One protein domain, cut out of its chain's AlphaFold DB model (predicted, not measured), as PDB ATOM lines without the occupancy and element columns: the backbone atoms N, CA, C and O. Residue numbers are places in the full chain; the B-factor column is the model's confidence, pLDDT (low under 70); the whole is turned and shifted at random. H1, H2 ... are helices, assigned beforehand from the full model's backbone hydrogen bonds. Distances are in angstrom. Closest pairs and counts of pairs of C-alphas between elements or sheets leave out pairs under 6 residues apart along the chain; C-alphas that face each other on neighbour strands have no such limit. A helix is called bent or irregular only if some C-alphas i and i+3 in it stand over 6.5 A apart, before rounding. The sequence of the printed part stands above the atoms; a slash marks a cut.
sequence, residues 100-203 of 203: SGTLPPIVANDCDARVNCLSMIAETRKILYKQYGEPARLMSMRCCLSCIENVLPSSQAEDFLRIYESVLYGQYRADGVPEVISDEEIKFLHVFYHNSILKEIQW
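This is residues 100 to 203 of the 203 residues of an uncharacterized protein of Trypanosoma brucei brucei (strain 927/4 GUTat10.1) (UniProt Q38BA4). What is the main picture? Two long helices, H1 and H5, run side by side the same way, and H4 crosses over one side of this pair. Short H3 packs on H1 and H4, and short H2 folds back on H1. What is the make-up? The printed part has 104 residues with five named helices, H1 to H5 in chain order, and no named strand: all helix. It is compact, with a radius of gyration of the C-alphas of 13.4 A and spans of 35 by 29 by 27 A.

Where are the helices? H1 is residues 113 to 132, 27.5 A, from C-alpha 113 at (270.386, 272.519, 222.662); H2 is 134 to 138 and H3 141 to 145. H4 is 154 to 169, 21.7 A; H5 is 183 to 201, 25.7 A, to C-alpha 201 at (254.449, 263.148, 233.694). Is any irregular? H5 is, only just: C-alphas 195 and 198 are 6.6 A apart.

What does H1 touch? It touches H5 at a shallow tilt of 12 degrees, closest C-alphas Ile 127 and Ile 201, 6.9 A. Its residues 113 to 117 touch H4 at a steep tilt of 58 degrees, opposite ways, closest C-alphas Arg 114 and Leu 168, 5.7 A. It also touches H2 (Tyr 129 and Ala 136, closest C-alphas, 5.0 A) and H3 (Ile 121 and Met 141, 6.0 A). What else does H4 touch? It touches H5 at a steep 61 degrees, opposite ways, closest C-alphas Phe 160 and Leu 189, 5.8 A; it only just touches H3, with 3 pairs of C-alphas within 8 A, closest Arg 142 and Leu 161, 6.7 A. How do the backbones run? Each O i to N i+4 pair is within hydrogen-bond range in H3 and H4, 14 of 16 in H1, 13 of 15 in H5 and 0 of 1 in H2, where 2 of 2 O i to N i+3 pairs are.

How large is it, and is it cut? The farthest C-alphas, Ser 100 and Trp 203, are 38.9 A apart, and the printed part has no cut. Where are the long link and low confidence? H4 to H5 is a long link; pLDDT is under 70 at residues 100 to 105, 108, 173 to 178 and 203.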
ATOM      1  N   SER A 100     283.303 259.095 219.337       61.21
ATOM      2  CA  SER A 100     284.619 259.006 219.980       61.21
ATOM      3  C   SER A 100     285.207 260.371 220.356       61.21
ATOM      4  O   SER A 100     286.243 260.430 221.013       61.21
ATOM      5  N   GLY A 101     284.538 261.471 219.993       62.81
ATOM      6  CA  GLY A 101     284.989 262.836 220.249       62.81
ATOM      7  C   GLY A 101     283.903 263.753 220.807       62.81
ATOM      8  O   GLY A 101     282.718 263.416 220.856       62.81
ATOM      9  N   THR A 102     284.323 264.950 221.218       64.72
ATOM     10  CA  THR A 102     283.423 266.074 221.493       64.72
ATOM     11  C   THR A 102     282.683 266.441 220.220       64.72
ATOM     12  O   THR A 102     283.270 266.944 219.265       64.72
ATOM     13  N   LEU A 103     281.383 266.185 220.216       67.20
ATOM     14  CA  LEU A 103     280.505 266.625 219.148       67.20
ATOM     15  C   LEU A 103     280.425 268.170 219.138       67.20
ATOM     16  O   LEU A 103     280.449 268.782 220.213       67.20
ATOM     17  N   PRO A 104     280.256 268.821 217.976       68.54
ATOM     18  CA  PRO A 104     280.135 270.281 217.892       68.54
ATOM     19  C   PRO A 104     278.900 270.786 218.660       68.54
ATOM     20  O   PRO A 104     277.903 270.060 218.710       68.54
ATOM     21  N   PRO A 105     278.938 271.976 219.290       67.57
ATOM     22  CA  PRO A 105     277.768 272.540 219.961       67.57
ATOM     23  C   PRO A 105     276.661 272.833 218.942       67.57
ATOM     24  O   PRO A 105     276.939 273.291 217.834       67.57
ATOM     25  N   ILE A 106     275.411 272.578 219.325       74.24
ATOM     26  CA  ILE A 106     274.232 272.904 218.516       74.24
ATOM     27  C   ILE A 106     273.575 274.100 219.194       74.24
ATOM     28  O   ILE A 106     272.829 273.945 220.161       74.24
ATOM     29  N   VAL A 107     273.939 275.299 218.742       73.92
ATOM     30  CA  VAL A 107     273.440 276.551 219.316       73.92
ATOM     31  C   VAL A 107     272.192 276.971 218.558       73.92
ATOM     32  O   VAL A 107     272.262 277.229 217.361       73.92
ATOM     33  N   ALA A 108     271.074 277.075 219.270       69.37
ATOM     34  CA  ALA A 108     269.836 277.642 218.758       69.37
ATOM     35  C   ALA A 108     269.285 278.638 219.780       69.37
ATOM     36  O   ALA A 108     269.196 278.333 220.970       69.37
ATOM     37  N   ASN A 109     268.911 279.834 219.318       70.09
ATOM     38  CA  ASN A 109     268.454 280.946 220.167       70.09
ATOM     39  C   ASN A 109     269.410 281.244 221.345       70.09
ATOM     40  O   ASN A 109     268.968 281.312 222.491       70.09
ATOM     41  N   ASP A 110     270.716 281.349 221.074       73.95
ATOM     42  CA  ASP A 110     271.780 281.616 222.064       73.95
ATOM     43  C   ASP A 110     271.916 280.585 223.202       73.95
ATOM     44  O   ASP A 110     272.681 280.778 224.148       73.95
ATOM     45  N   CYS A 111     271.220 279.452 223.094       77.18
ATOM     46  CA  CYS A 111     271.282 278.349 224.040       77.18
ATOM     47  C   CYS A 111     271.861 277.103 223.368       77.18
ATOM     48  O   CYS A 111     271.553 276.792 222.217       77.18
ATOM     49  N   ASP A 112     272.670 276.343 224.107       82.28
ATOM     50  CA  ASP A 112     273.107 275.021 223.659       82.28
ATOM     51  C   ASP A 112     271.955 274.019 223.819       82.28
ATOM     52  O   ASP A 112     271.534 273.687 224.936       82.28
ATOM     53  N   ALA A 113     271.459 273.503 222.693       85.01
ATOM     54  CA  ALA A 113     270.386 272.519 222.662       85.01
ATOM     55  C   ALA A 113     270.743 271.245 223.450       85.01
ATOM     56  O   ALA A 113     269.854 270.583 223.993       85.01
ATOM     57  N   ARG A 114     272.032 270.907 223.594       84.09
ATOM     58  CA  ARG A 114     272.453 269.769 224.424       84.09
ATOM     59  C   ARG A 114     272.231 270.003 225.898       84.09
ATOM     60  O   ARG A 114     271.777 269.089 226.581       84.09
ATOM     61  N   VAL A 115     272.545 271.198 226.390       85.96
ATOM     62  CA  VAL A 115     272.303 271.557 227.792       85.96
ATOM     63  C   VAL A 115     270.809 271.449 228.085       85.96
ATOM     64  O   VAL A 115     270.421 270.876 229.105       85.96
ATOM     65  N   ASN A 116     269.973 271.880 227.139       87.75
ATOM     66  CA  ASN A 116     268.526 271.727 227.229       87.75
ATOM     67  C   ASN A 116     268.104 270.253 227.268       87.75
ATOM     68  O   ASN A 116     267.376 269.863 228.175       87.75
ATOM     69  N   CYS A 117     268.614 269.408 226.366       88.78
ATOM     70  CA  CYS A 117     268.325 267.969 226.373       88.78
ATOM     71  C   CYS A 117     268.743 267.290 227.689       88.78
ATOM     72  O   CYS A 117     268.002 266.470 228.235       88.78
ATOM     73  N   LEU A 118     269.915 267.642 228.225       87.45
ATOM     74  CA  LEU A 118     270.396 267.135 229.512       87.45
ATOM     75  C   LEU A 118     269.505 267.593 230.676       87.45
ATOM     76  O   LEU A 118     269.248 266.811 231.593       87.45
ATOM     77  N   SER A 119     269.002 268.824 230.624       89.99
ATOM     78  CA  SER A 119     268.037 269.339 231.597       89.99
ATOM     79  C   SER A 119     266.702 268.591 231.511       89.99
ATOM     80  O   SER A 119     266.211 268.103 232.529       89.99
ATOM     81  N   MET A 120     266.174 268.391 230.296       91.79
ATOM     82  CA  MET A 120     264.926 267.660 230.045       91.79
ATOM     83  C   MET A 120     264.973 266.251 230.634       91.79
ATOM     84  O   MET A 120     264.089 265.849 231.384       91.79
ATOM     85  N   ILE A 121     266.029 265.480 230.355       89.64
ATOM     86  CA  ILE A 121     266.128 264.127 230.915       89.64
ATOM     87  C   ILE A 121     266.311 264.142 232.433       89.64
ATOM     88  O   ILE A 121     265.756 263.281 233.111       89.64
ATOM     89  N   ALA A 122     267.055 265.100 232.991       89.67
ATOM     90  CA  ALA A 122     267.222 265.215 234.436       89.67
ATOM     91  C   ALA A 122     265.889 265.508 235.141       89.67
ATOM     92  O   ALA A 122     265.584 264.889 236.164       89.67
ATOM     93  N   GLU A 123     265.077 266.400 234.579       90.94
ATOM     94  CA  GLU A 123     263.751 266.738 235.089       90.94
ATOM     95  C   GLU A 123     262.779 265.557 234.960       90.94
ATOM     96  O   GLU A 123     262.192 265.145 235.964       90.94
ATOM     97  N   THR A 124     262.701 264.920 233.790       90.34
ATOM     98  CA  THR A 124     261.895 263.707 233.585       90.34
ATOM     99  C   THR A 124     262.259 262.612 234.587       90.34
ATOM    100  O   THR A 124     261.390 262.049 235.256       90.34
ATOM    101  N   ARG A 125     263.558 262.336 234.758       88.55
ATOM    102  CA  ARG A 125     264.050 261.345 235.729       88.55
ATOM    103  C   ARG A 125     263.680 261.718 237.156       88.55
ATOM    104  O   ARG A 125     263.328 260.836 237.935       88.55
ATOM    105  N   LYS A 126     263.752 263.001 237.518       89.54
ATOM    106  CA  LYS A 126     263.383 263.490 238.853       89.54
ATOM    107  C   LYS A 126     261.904 263.259 239.150       89.54
ATOM    108  O   LYS A 126     261.570 262.938 240.290       89.54
ATOM    109  N   ILE A 127     261.027 263.402 238.159       88.82
ATOM    110  CA  ILE A 127     259.597 263.151 238.356       88.82
ATOM    111  C   ILE A 127     259.332 261.644 238.434       88.82
ATOM    112  O   ILE A 127     258.745 261.182 239.414       88.82
ATOM    113  N   LEU A 128     259.866 260.861 237.493       85.81
ATOM    114  CA  LEU A 128     259.726 259.399 237.490       85.81
ATOM    115  C   LEU A 128     260.357 258.738 238.724       85.81
ATOM    116  O   LEU A 128     259.890 257.691 239.163       85.81
ATOM    117  N   TYR A 129     261.363 259.358 239.345       86.68
ATOM    118  CA  TYR A 129     261.942 258.900 240.610       86.68
ATOM    119  C   TYR A 129     260.900 258.771 241.724       86.68
ATOM    120  O   TYR A 129     261.006 257.862 242.544       86.68
ATOM    121  N   LYS A 130     259.865 259.620 241.738       85.41
ATOM    122  CA  LYS A 130     258.785 259.530 242.731       85.41
ATOM    123  C   LYS A 130     257.993 258.225 242.609       85.41
ATOM    124  O   LYS A 130     257.538 257.705 243.619       85.41
ATOM    125  N   GLN A 131     257.842 257.706 241.390       81.76
ATOM    126  CA  GLN A 131     257.060 256.500 241.101       81.76
ATOM    127  C   GLN A 131     257.923 255.230 241.084       81.76
ATOM    128  O   GLN A 131     257.510 254.186 241.580       81.76
ATOM    129  N   TYR A 132     259.130 255.316 240.523       79.96
ATOM    130  CA  TYR A 132     259.979 254.159 240.230       79.96
ATOM    131  C   TYR A 132     261.223 254.051 241.124       79.96
ATOM    132  O   TYR A 132     261.910 253.032 241.079       79.96
ATOM    133  N   GLY A 133     261.528 255.070 241.936       82.54
ATOM    134  CA  GLY A 133     262.686 255.102 242.832       82.54
ATOM    135  C   GLY A 133     264.035 255.224 242.110       82.54
ATOM    136  O   GLY A 133     264.127 255.731 240.993       82.54
ATOM    137  N   GLU A 134     265.105 254.729 242.747       79.27
ATOM    138  CA  GLU A 134     266.490 254.780 242.234       79.27
ATOM    139  C   GLU A 134     266.692 254.322 240.775       79.27
ATOM    140  O   GLU A 134     267.477 254.967 240.077       79.27
ATOM    141  N   PRO A 135     266.003 253.283 240.257       74.05
ATOM    142  CA  PRO A 135     266.081 252.921 238.841       74.05
ATOM    143  C   PRO A 135     265.783 254.077 237.876       74.05
ATOM    144  O   PRO A 135     266.387 254.149 236.806       74.05
ATOM    145  N   ALA A 136     264.894 255.003 238.253       78.49
ATOM    146  CA  ALA A 136     264.498 256.122 237.402       78.49
ATOM    147  C   ALA A 136     265.672 257.033 237.040       78.49
ATOM    148  O   ALA A 136     265.745 257.535 235.924       78.49
ATOM    149  N   ARG A 137     266.641 257.206 237.951       78.26
ATOM    150  CA  ARG A 137     267.809 258.077 237.726       78.26
ATOM    151  C   ARG A 137     268.689 257.615 236.567       78.26
ATOM    152  O   ARG A 137     269.457 258.410 236.035       78.26
ATOM    153  N   LEU A 138     268.566 256.349 236.182       73.79
ATOM    154  CA  LEU A 138     269.378 255.707 235.154       73.79
ATOM    155  C   LEU A 138     268.616 255.506 233.837       73.79
ATOM    156  O   LEU A 138     269.200 255.050 232.859       73.79
ATOM    157  N   MET A 139     267.328 255.857 233.778       76.76
ATOM    158  CA  MET A 139     266.509 255.681 232.576       76.76
ATOM    159  C   MET A 139     267.002 256.561 231.425       76.76
ATOM    160  O   MET A 139     267.256 257.751 231.609       76.76
ATOM    161  N   SER A 140     267.124 256.012 230.217       78.27
ATOM    162  CA  SER A 140     267.255 256.828 229.003       78.27
ATOM    163  C   SER A 140     265.951 257.581 228.727       78.27
ATOM    164  O   SER A 140     264.898 257.172 229.212       78.27
ATOM    165  N   MET A 141     265.988 258.638 227.910       83.70
ATOM    166  CA  MET A 141     264.760 259.354 227.539       83.70
ATOM    167  C   MET A 141     263.741 258.418 226.873       83.70
ATOM    168  O   MET A 141     262.579 258.421 227.252       83.70
ATOM    169  N   ARG A 142     264.185 257.518 225.984       81.30
ATOM    170  CA  ARG A 142     263.334 256.471 225.392       81.30
ATOM    171  C   ARG A 142     262.673 255.579 226.447       81.30
ATOM    172  O   ARG A 142     261.486 255.291 226.354       81.30
ATOM    173  N   CYS A 143     263.414 255.189 227.485       76.48
ATOM    174  CA  CYS A 143     262.859 254.420 228.600       76.48
ATOM    175  C   CYS A 143     261.877 255.242 229.452       76.48
ATOM    176  O   CYS A 143     260.907 254.694 229.968       76.48
ATOM    177  N   CYS A 144     262.113 256.544 229.616       81.48
ATOM    178  CA  CYS A 144     261.161 257.429 230.279       81.48
ATOM    179  C   CYS A 144     259.857 257.526 229.477       81.48
ATOM    180  O   CYS A 144     258.779 257.404 230.050       81.48
ATOM    181  N   LEU A 145     259.947 257.684 228.153       82.30
ATOM    182  CA  LEU A 145     258.774 257.770 227.282       82.30
ATOM    183  C   LEU A 145     257.995 256.456 227.214       82.30
ATOM    184  O   LEU A 145     256.771 256.493 227.200       82.30
ATOM    185  N   SER A 146     258.657 255.298 227.294       78.67
ATOM    186  CA  SER A 146     257.948 254.011 227.372       78.67
ATOM    187  C   SER A 146     257.149 253.824 228.672       78.67
ATOM    188  O   SER A 146     256.285 252.952 228.761       78.67
ATOM    189  N   CYS A 147     257.392 254.651 229.697       76.05
ATOM    190  CA  CYS A 147     256.561 254.682 230.902       76.05
ATOM    191  C   CYS A 147     255.231 255.434 230.690       76.05
ATOM    192  O   CYS A 147     254.311 255.231 231.477       76.05
ATOM    193  N   ILE A 148     255.122 256.249 229.633       78.11
ATOM    194  CA  ILE A 148     253.944 257.065 229.278       78.11
ATOM    195  C   ILE A 148     253.455 256.820 227.837       78.11
ATOM    196  O   ILE A 148     252.684 257.606 227.293       78.11
ATOM    197  N   GLU A 149     253.888 255.723 227.211       70.24
ATOM    198  CA  GLU A 149     253.656 255.416 225.790       70.24
ATOM    199  C   GLU A 149     252.172 255.403 225.405       70.24
ATOM    200  O   GLU A 149     251.807 255.819 224.314       70.24
ATOM    201  N   ASN A 150     251.298 255.000 226.331       71.60
ATOM    202  CA  ASN A 150     249.854 254.940 226.094       71.60
ATOM    203  C   ASN A 150     249.169 256.319 226.044       71.60
ATOM    204  O   ASN A 150     247.966 256.382 225.803       71.60
ATOM    205  N   VAL A 151     249.900 257.401 226.323       75.25
ATOM    206  CA  VAL A 151     249.356 258.762 226.430       75.25
ATOM    207  C   VAL A 151     249.823 259.653 225.278       75.25
ATOM    208  O   VAL A 151     249.089 260.533 224.833       75.25
ATOM    209  N   LEU A 152     251.030 259.414 224.762       80.59
ATOM    210  CA  LEU A 152     251.622 260.219 223.697       80.59
ATOM    211  C   LEU A 152     251.358 259.616 222.306       80.59
ATOM    212  O   LEU A 152     251.403 258.397 222.146       80.59
ATOM    213  N   PRO A 153     251.159 260.443 221.261       81.91
ATOM    214  CA  PRO A 153     251.137 259.957 219.886       81.91
ATOM    215  C   PRO A 153     252.475 259.295 219.535       81.91
ATOM    216  O   PRO A 153     253.522 259.940 219.619       81.91
ATOM    217  N   SER A 154     252.442 258.028 219.115       78.40
ATOM    218  CA  SER A 154     253.653 257.234 218.861       78.40
ATOM    219  C   SER A 154     254.577 257.863 217.815       78.40
ATOM    220  O   SER A 154     255.791 257.867 218.001       78.40
ATOM    221  N   SER A 155     254.021 258.461 216.756       81.23
ATOM    222  CA  SER A 155     254.810 259.149 215.729       81.23
ATOM    223  C   SER A 155     255.573 260.351 216.285       81.23
ATOM    224  O   SER A 155     256.777 260.453 216.089       81.23
ATOM    225  N   GLN A 156     254.901 261.221 217.045       85.93
ATOM    226  CA  GLN A 156     255.525 262.417 217.619       85.93
ATOM    227  C   GLN A 156     256.539 262.070 218.713       85.93
ATOM    228  O   GLN A 156     257.544 262.761 218.856       85.93
ATOM    229  N   ALA A 157     256.297 260.996 219.471       85.66
ATOM    230  CA  ALA A 157     257.251 260.495 220.451       85.66
ATOM    231  C   ALA A 157     258.542 259.991 219.781       85.66
ATOM    232  O   ALA A 157     259.631 260.276 220.278       85.66
ATOM    233  N   GLU A 158     258.438 259.294 218.646       84.23
ATOM    234  CA  GLU A 158     259.610 258.866 217.876       84.23
ATOM    235  C   GLU A 158     260.314 260.036 217.180       84.23
ATOM    236  O   GLU A 158     261.538 260.102 217.240       84.23
ATOM    237  N   ASP A 159     259.588 261.003 216.610       85.66
ATOM    238  CA  ASP A 159     260.193 262.227 216.056       85.66
ATOM    239  C   ASP A 159     260.947 263.017 217.137       85.66
ATOM    240  O   ASP A 159     262.075 263.467 216.927       85.66
ATOM    241  N   PHE A 160     260.365 263.131 218.333       90.60
ATOM    242  CA  PHE A 160     261.035 263.728 219.485       90.60
ATOM    243  C   PHE A 160     262.309 262.965 219.854       90.60
ATOM    244  O   PHE A 160     263.346 263.588 220.077       90.60
ATOM    245  N   LEU A 161     262.258 261.630 219.916       85.31
ATOM    246  CA  LEU A 161     263.430 260.811 220.227       85.31
ATOM    247  C   LEU A 161     264.504 260.918 219.152       85.31
ATOM    248  O   LEU A 161     265.676 260.979 219.516       85.31
ATOM    249  N   ARG A 162     264.116 260.993 217.875       84.74
ATOM    250  CA  ARG A 162     265.028 261.210 216.751       84.74
ATOM    251  C   ARG A 162     265.842 262.473 216.966       84.74
ATOM    252  O   ARG A 162     267.057 262.400 217.116       84.74
ATOM    253  N   ILE A 163     265.160 263.602 217.128       88.35
ATOM    254  CA  ILE A 163     265.803 264.906 217.312       88.35
ATOM    255  C   ILE A 163     266.615 264.931 218.614       88.35
ATOM    256  O   ILE A 163     267.775 265.336 218.614       88.35
ATOM    257  N   TYR A 164     266.048 264.460 219.726       89.02
ATOM    258  CA  TYR A 164     266.715 264.420 221.031       89.02
ATOM    259  C   TYR A 164     268.030 263.624 220.989       89.02
ATOM    260  O   TYR A 164     269.057 264.047 221.532       89.02
ATOM    261  N   GLU A 165     268.004 262.450 220.360       83.24
ATOM    262  CA  GLU A 165     269.166 261.579 220.232       83.24
ATOM    263  C   GLU A 165     270.196 262.163 219.263       83.24
ATOM    264  O   GLU A 165     271.379 262.197 219.610       83.24
ATOM    265  N   SER A 166     269.761 262.721 218.133       82.92
ATOM    266  CA  SER A 166     270.629 263.444 217.206       82.92
ATOM    267  C   SER A 166     271.314 264.634 217.897       82.92
ATOM    268  O   SER A 166     272.517 264.828 217.725       82.92
ATOM    269  N   VAL A 167     270.623 265.388 218.768       85.07
ATOM    270  CA  VAL A 167     271.227 266.524 219.496       85.07
ATOM    271  C   VAL A 167     272.328 266.039 220.442       85.07
ATOM    272  O   VAL A 167     273.435 266.587 220.464       85.07
ATOM    273  N   LEU A 168     272.040 265.014 221.249       82.46
ATOM    274  CA  LEU A 168     272.957 264.538 222.289       82.46
ATOM    275  C   LEU A 168     274.107 263.683 221.766       82.46
ATOM    276  O   LEU A 168     275.198 263.720 222.338       82.46
ATOM    277  N   TYR A 169     273.856 262.892 220.730       77.17
ATOM    278  CA  TYR A 169     274.778 261.873 220.240       77.17
ATOM    279  C   TYR A 169     275.294 262.151 218.830       77.17
ATOM    280  O   TYR A 169     276.188 261.441 218.380       77.17
ATOM    281  N   GLY A 170     274.777 263.172 218.144       74.16
ATOM    282  CA  GLY A 170     275.134 263.485 216.759       74.16
ATOM    283  C   GLY A 170     274.550 262.512 215.735       74.16
ATOM    284  O   GLY A 170     274.841 262.646 214.554       74.16
ATOM    285  N   GLN A 171     273.762 261.533 216.182       72.66
ATOM    286  CA  GLN A 171     273.131 260.521 215.344       72.66
ATOM    287  C   GLN A 171     271.864 260.005 216.015       72.66
ATOM    288  O   GLN A 171     271.808 259.894 217.251       72.66
ATOM    289  N   TYR A 172     270.883 259.628 215.204       70.09
ATOM    290  CA  TYR A 172     269.714 258.939 215.715       70.09
ATOM    291  C   TYR A 172     270.111 257.521 216.124       70.09
ATOM    292  O   TYR A 172     270.814 256.818 215.399       70.09
ATOM    293  N   ARG A 173     269.731 257.075 217.330       65.87
ATOM    294  CA  ARG A 173     270.266 255.804 217.825       65.87
ATOM    295  C   ARG A 173     269.693 254.619 217.083       65.87
ATOM    296  O   ARG A 173     270.396 253.626 217.014       65.87
ATOM    297  N   ALA A 174     268.452 254.702 216.597       63.75
ATOM    298  CA  ALA A 174     267.759 253.554 216.018       63.75
ATOM    299  C   ALA A 174     268.358 253.097 214.681       63.75
ATOM    300  O   ALA A 174     268.364 251.897 214.414       63.75
ATOM    301  N   ASP A 175     268.867 254.024 213.870       66.08
ATOM    302  CA  ASP A 175     269.485 253.742 212.571       66.08
ATOM    303  C   ASP A 175     270.996 254.034 212.534       66.08
ATOM    304  O   ASP A 175     271.690 253.535 211.651       66.08
ATOM    305  N   GLY A 176     271.519 254.792 213.506       62.28
ATOM    306  CA  GLY A 176     272.920 255.200 213.568       62.28
ATOM    307  C   GLY A 176     273.286 256.272 212.540       62.28
ATOM    308  O   GLY A 176     274.471 256.500 212.308       62.28
ATOM    309  N   VAL A 177     272.303 256.911 211.901       67.11
ATOM    310  CA  VAL A 177     272.553 257.894 210.846       67.11
ATOM    311  C   VAL A 177     272.823 259.261 211.484       67.11
ATOM    312  O   VAL A 177     272.005 259.745 212.274       67.11
ATOM    313  N   PRO A 178     273.960 259.911 211.167       66.89
ATOM    314  CA  PRO A 178     274.193 261.291 211.560       66.89
ATOM    315  C   PRO A 178     273.163 262.206 210.902       66.89
ATOM    316  O   PRO A 178     272.986 262.174 209.685       66.89
ATOM    317  N   GLU A 179     272.515 263.046 211.698       72.07
ATOM    318  CA  GLU A 179     271.455 263.939 211.233       72.07
ATOM    319  C   GLU A 179     271.835 265.389 211.536       72.07
ATOM    320  O   GLU A 179     272.285 265.717 212.638       72.07
ATOM    321  N   VAL A 180     271.677 266.264 210.540       76.98
ATOM    322  CA  VAL A 180     271.827 267.708 210.731       76.98
ATOM    323  C   VAL A 180     270.492 268.247 211.209       76.98
ATOM    324  O   VAL A 180     269.499 268.157 210.497       76.98
ATOM    325  N   ILE A 181     270.493 268.817 212.410       82.22
ATOM    326  CA  ILE A 181     269.281 269.264 213.090       82.22
ATOM    327  C   ILE A 181     269.054 270.738 212.789       82.22
ATOM    328  O   ILE A 181     269.955 271.563 212.954       82.22
ATOM    329  N   SER A 182     267.843 271.057 212.363       85.76
ATOM    330  CA  SER A 182     267.399 272.417 212.074       85.76
ATOM    331  C   SER A 182     266.879 273.154 213.318       85.76
ATOM    332  O   SER A 182     266.460 272.551 214.308       85.76
ATOM    333  N   ASP A 183     266.822 274.487 213.248       83.54
ATOM    334  CA  ASP A 183     266.245 275.314 214.318       83.54
ATOM    335  C   ASP A 183     264.754 275.022 214.564       83.54
ATOM    336  O   ASP A 183     264.261 275.164 215.685       83.54
ATOM    337  N   GLU A 184     264.014 274.618 213.528       86.91
ATOM    338  CA  GLU A 184     262.599 274.243 213.638       86.91
ATOM    339  C   GLU A 184     262.419 272.939 214.418       86.91
ATOM    340  O   GLU A 184     261.534 272.849 215.269       86.91
ATOM    341  N   GLU A 185     263.303 271.963 214.212       88.88
ATOM    342  CA  GLU A 185     263.321 270.712 214.974       88.88
ATOM    343  C   GLU A 185     263.683 270.946 216.440       88.88
ATOM    344  O   GLU A 185     263.073 270.354 217.329       88.88
ATOM    345  N   ILE A 186     264.606 271.870 216.726       87.04
ATOM    346  CA  ILE A 186     264.926 272.258 218.107       87.04
ATOM    347  C   ILE A 186     263.722 272.945 218.763       87.04
ATOM    348  O   ILE A 186     263.392 272.659 219.916       87.04
ATOM    349  N   LYS A 187     263.001 273.811 218.039       87.66
ATOM    350  CA  LYS A 187     261.744 274.396 218.537       87.66
ATOM    351  C   LYS A 187     260.698 273.317 218.807       87.66
ATOM    352  O   LYS A 187     260.089 273.338 219.877       87.66
ATOM    353  N   PHE A 188     260.513 272.367 217.890       90.58
ATOM    354  CA  PHE A 188     259.611 271.231 218.083       90.58
ATOM    355  C   PHE A 188     259.987 270.425 219.331       90.58
ATOM    356  O   PHE A 188     259.120 270.173 220.165       90.58
ATOM    357  N   LEU A 189     261.272 270.099 219.505       90.90
ATOM    358  CA  LEU A 189     261.794 269.376 220.665       90.90
ATOM    359  C   LEU A 189     261.372 270.052 221.979       90.90
ATOM    360  O   LEU A 189     260.825 269.402 222.871       90.90
ATOM    361  N   HIS A 190     261.579 271.366 222.086       89.43
ATOM    362  CA  HIS A 190     261.199 272.145 223.264       89.43
ATOM    363  C   HIS A 190     259.685 272.195 223.484       89.43
ATOM    364  O   HIS A 190     259.212 271.960 224.599       89.43
ATOM    365  N   VAL A 191     258.923 272.497 222.433       89.62
ATOM    366  CA  VAL A 191     257.462 272.626 222.507       89.62
ATOM    367  C   VAL A 191     256.824 271.295 222.891       89.62
ATOM    368  O   VAL A 191     255.994 271.258 223.797       89.62
ATOM    369  N   PHE A 192     257.230 270.197 222.254       91.35
ATOM    370  CA  PHE A 192     256.699 268.867 222.535       91.35
ATOM    371  C   PHE A 192     257.077 268.387 223.940       91.35
ATOM    372  O   PHE A 192     256.234 267.830 224.649       91.35
ATOM    373  N   TYR A 193     258.305 268.666 224.394       92.60
ATOM    374  CA  TYR A 193     258.708 268.353 225.763       92.60
ATOM    375  C   TYR A 193     257.824 269.056 226.796       92.60
ATOM    376  O   TYR A 193     257.259 268.391 227.657       92.60
ATOM    377  N   HIS A 194     257.658 270.377 226.711       90.02
ATOM    378  CA  HIS A 194     256.916 271.117 227.733       90.02
ATOM    379  C   HIS A 194     255.396 270.921 227.646       90.02
ATOM    380  O   HIS A 194     254.743 270.802 228.682       90.02
ATOM    381  N   ASN A 195     254.827 270.858 226.439       88.80
ATOM    382  CA  ASN A 195     253.372 270.812 226.265       88.80
ATOM    383  C   ASN A 195     252.786 269.398 226.311       88.80
ATOM    384  O   ASN A 195     251.609 269.257 226.650       88.80
ATOM    385  N   SER A 196     253.585 268.381 225.983       87.87
ATOM    386  CA  SER A 196     253.140 266.987 225.946       87.87
ATOM    387  C   SER A 196     253.819 266.181 227.051       87.87
ATOM    388  O   SER A 196     253.167 265.780 228.005       87.87
ATOM    389  N   ILE A 197     255.140 265.988 226.984       88.16
ATOM    390  CA  ILE A 197     255.847 265.057 227.883       88.16
ATOM    391  C   ILE A 197     255.757 265.513 229.345       88.16
ATOM    392  O   ILE A 197     255.304 264.766 230.209       88.16
ATOM    393  N   LEU A 198     256.185 266.741 229.632       87.81
ATOM    394  CA  LEU A 198     256.241 267.272 230.988       87.81
ATOM    395  C   LEU A 198     254.842 267.396 231.587       87.81
ATOM    396  O   LEU A 198     254.652 267.078 232.760       87.81
ATOM    397  N   LYS A 199     253.870 267.800 230.764       85.49
ATOM    398  CA  LYS A 199     252.470 267.872 231.160       85.49
ATOM    399  C   LYS A 199     251.975 266.510 231.627       85.49
ATOM    400  O   LYS A 199     251.474 266.449 232.734       85.49
ATOM    401  N   GLU A 200     252.170 265.443 230.850       82.49
ATOM    402  CA  GLU A 200     251.668 264.101 231.182       82.49
ATOM    403  C   GLU A 200     252.390 263.438 232.366       82.49
ATOM    404  O   GLU A 200     251.786 262.666 233.104       82.49
ATOM    405  N   ILE A 201     253.669 263.749 232.596       82.22
ATOM    406  CA  ILE A 201     254.449 263.148 233.694       82.22
ATOM    407  C   ILE A 201     254.211 263.857 235.040       82.22
ATOM    408  O   ILE A 201     254.455 263.266 236.093       82.22
ATOM    409  N   GLN A 202     253.779 265.122 235.035       76.41
ATOM    410  CA  GLN A 202     253.539 265.898 236.258       76.41
ATOM    411  C   GLN A 202     252.180 265.634 236.935       76.41
ATOM    412  O   GLN A 202     252.008 266.103 238.065       76.41
ATOM    413  N   TRP A 203     251.255 264.913 236.289       52.92
ATOM    414  CA  TRP A 203     249.993 264.467 236.904       52.92
ATOM    415  C   TRP A 203     250.229 263.419 237.998       52.92
ATOM    416  O   TRP A 203     249.530 263.509 239.032       52.92
TER     417      TRP A 203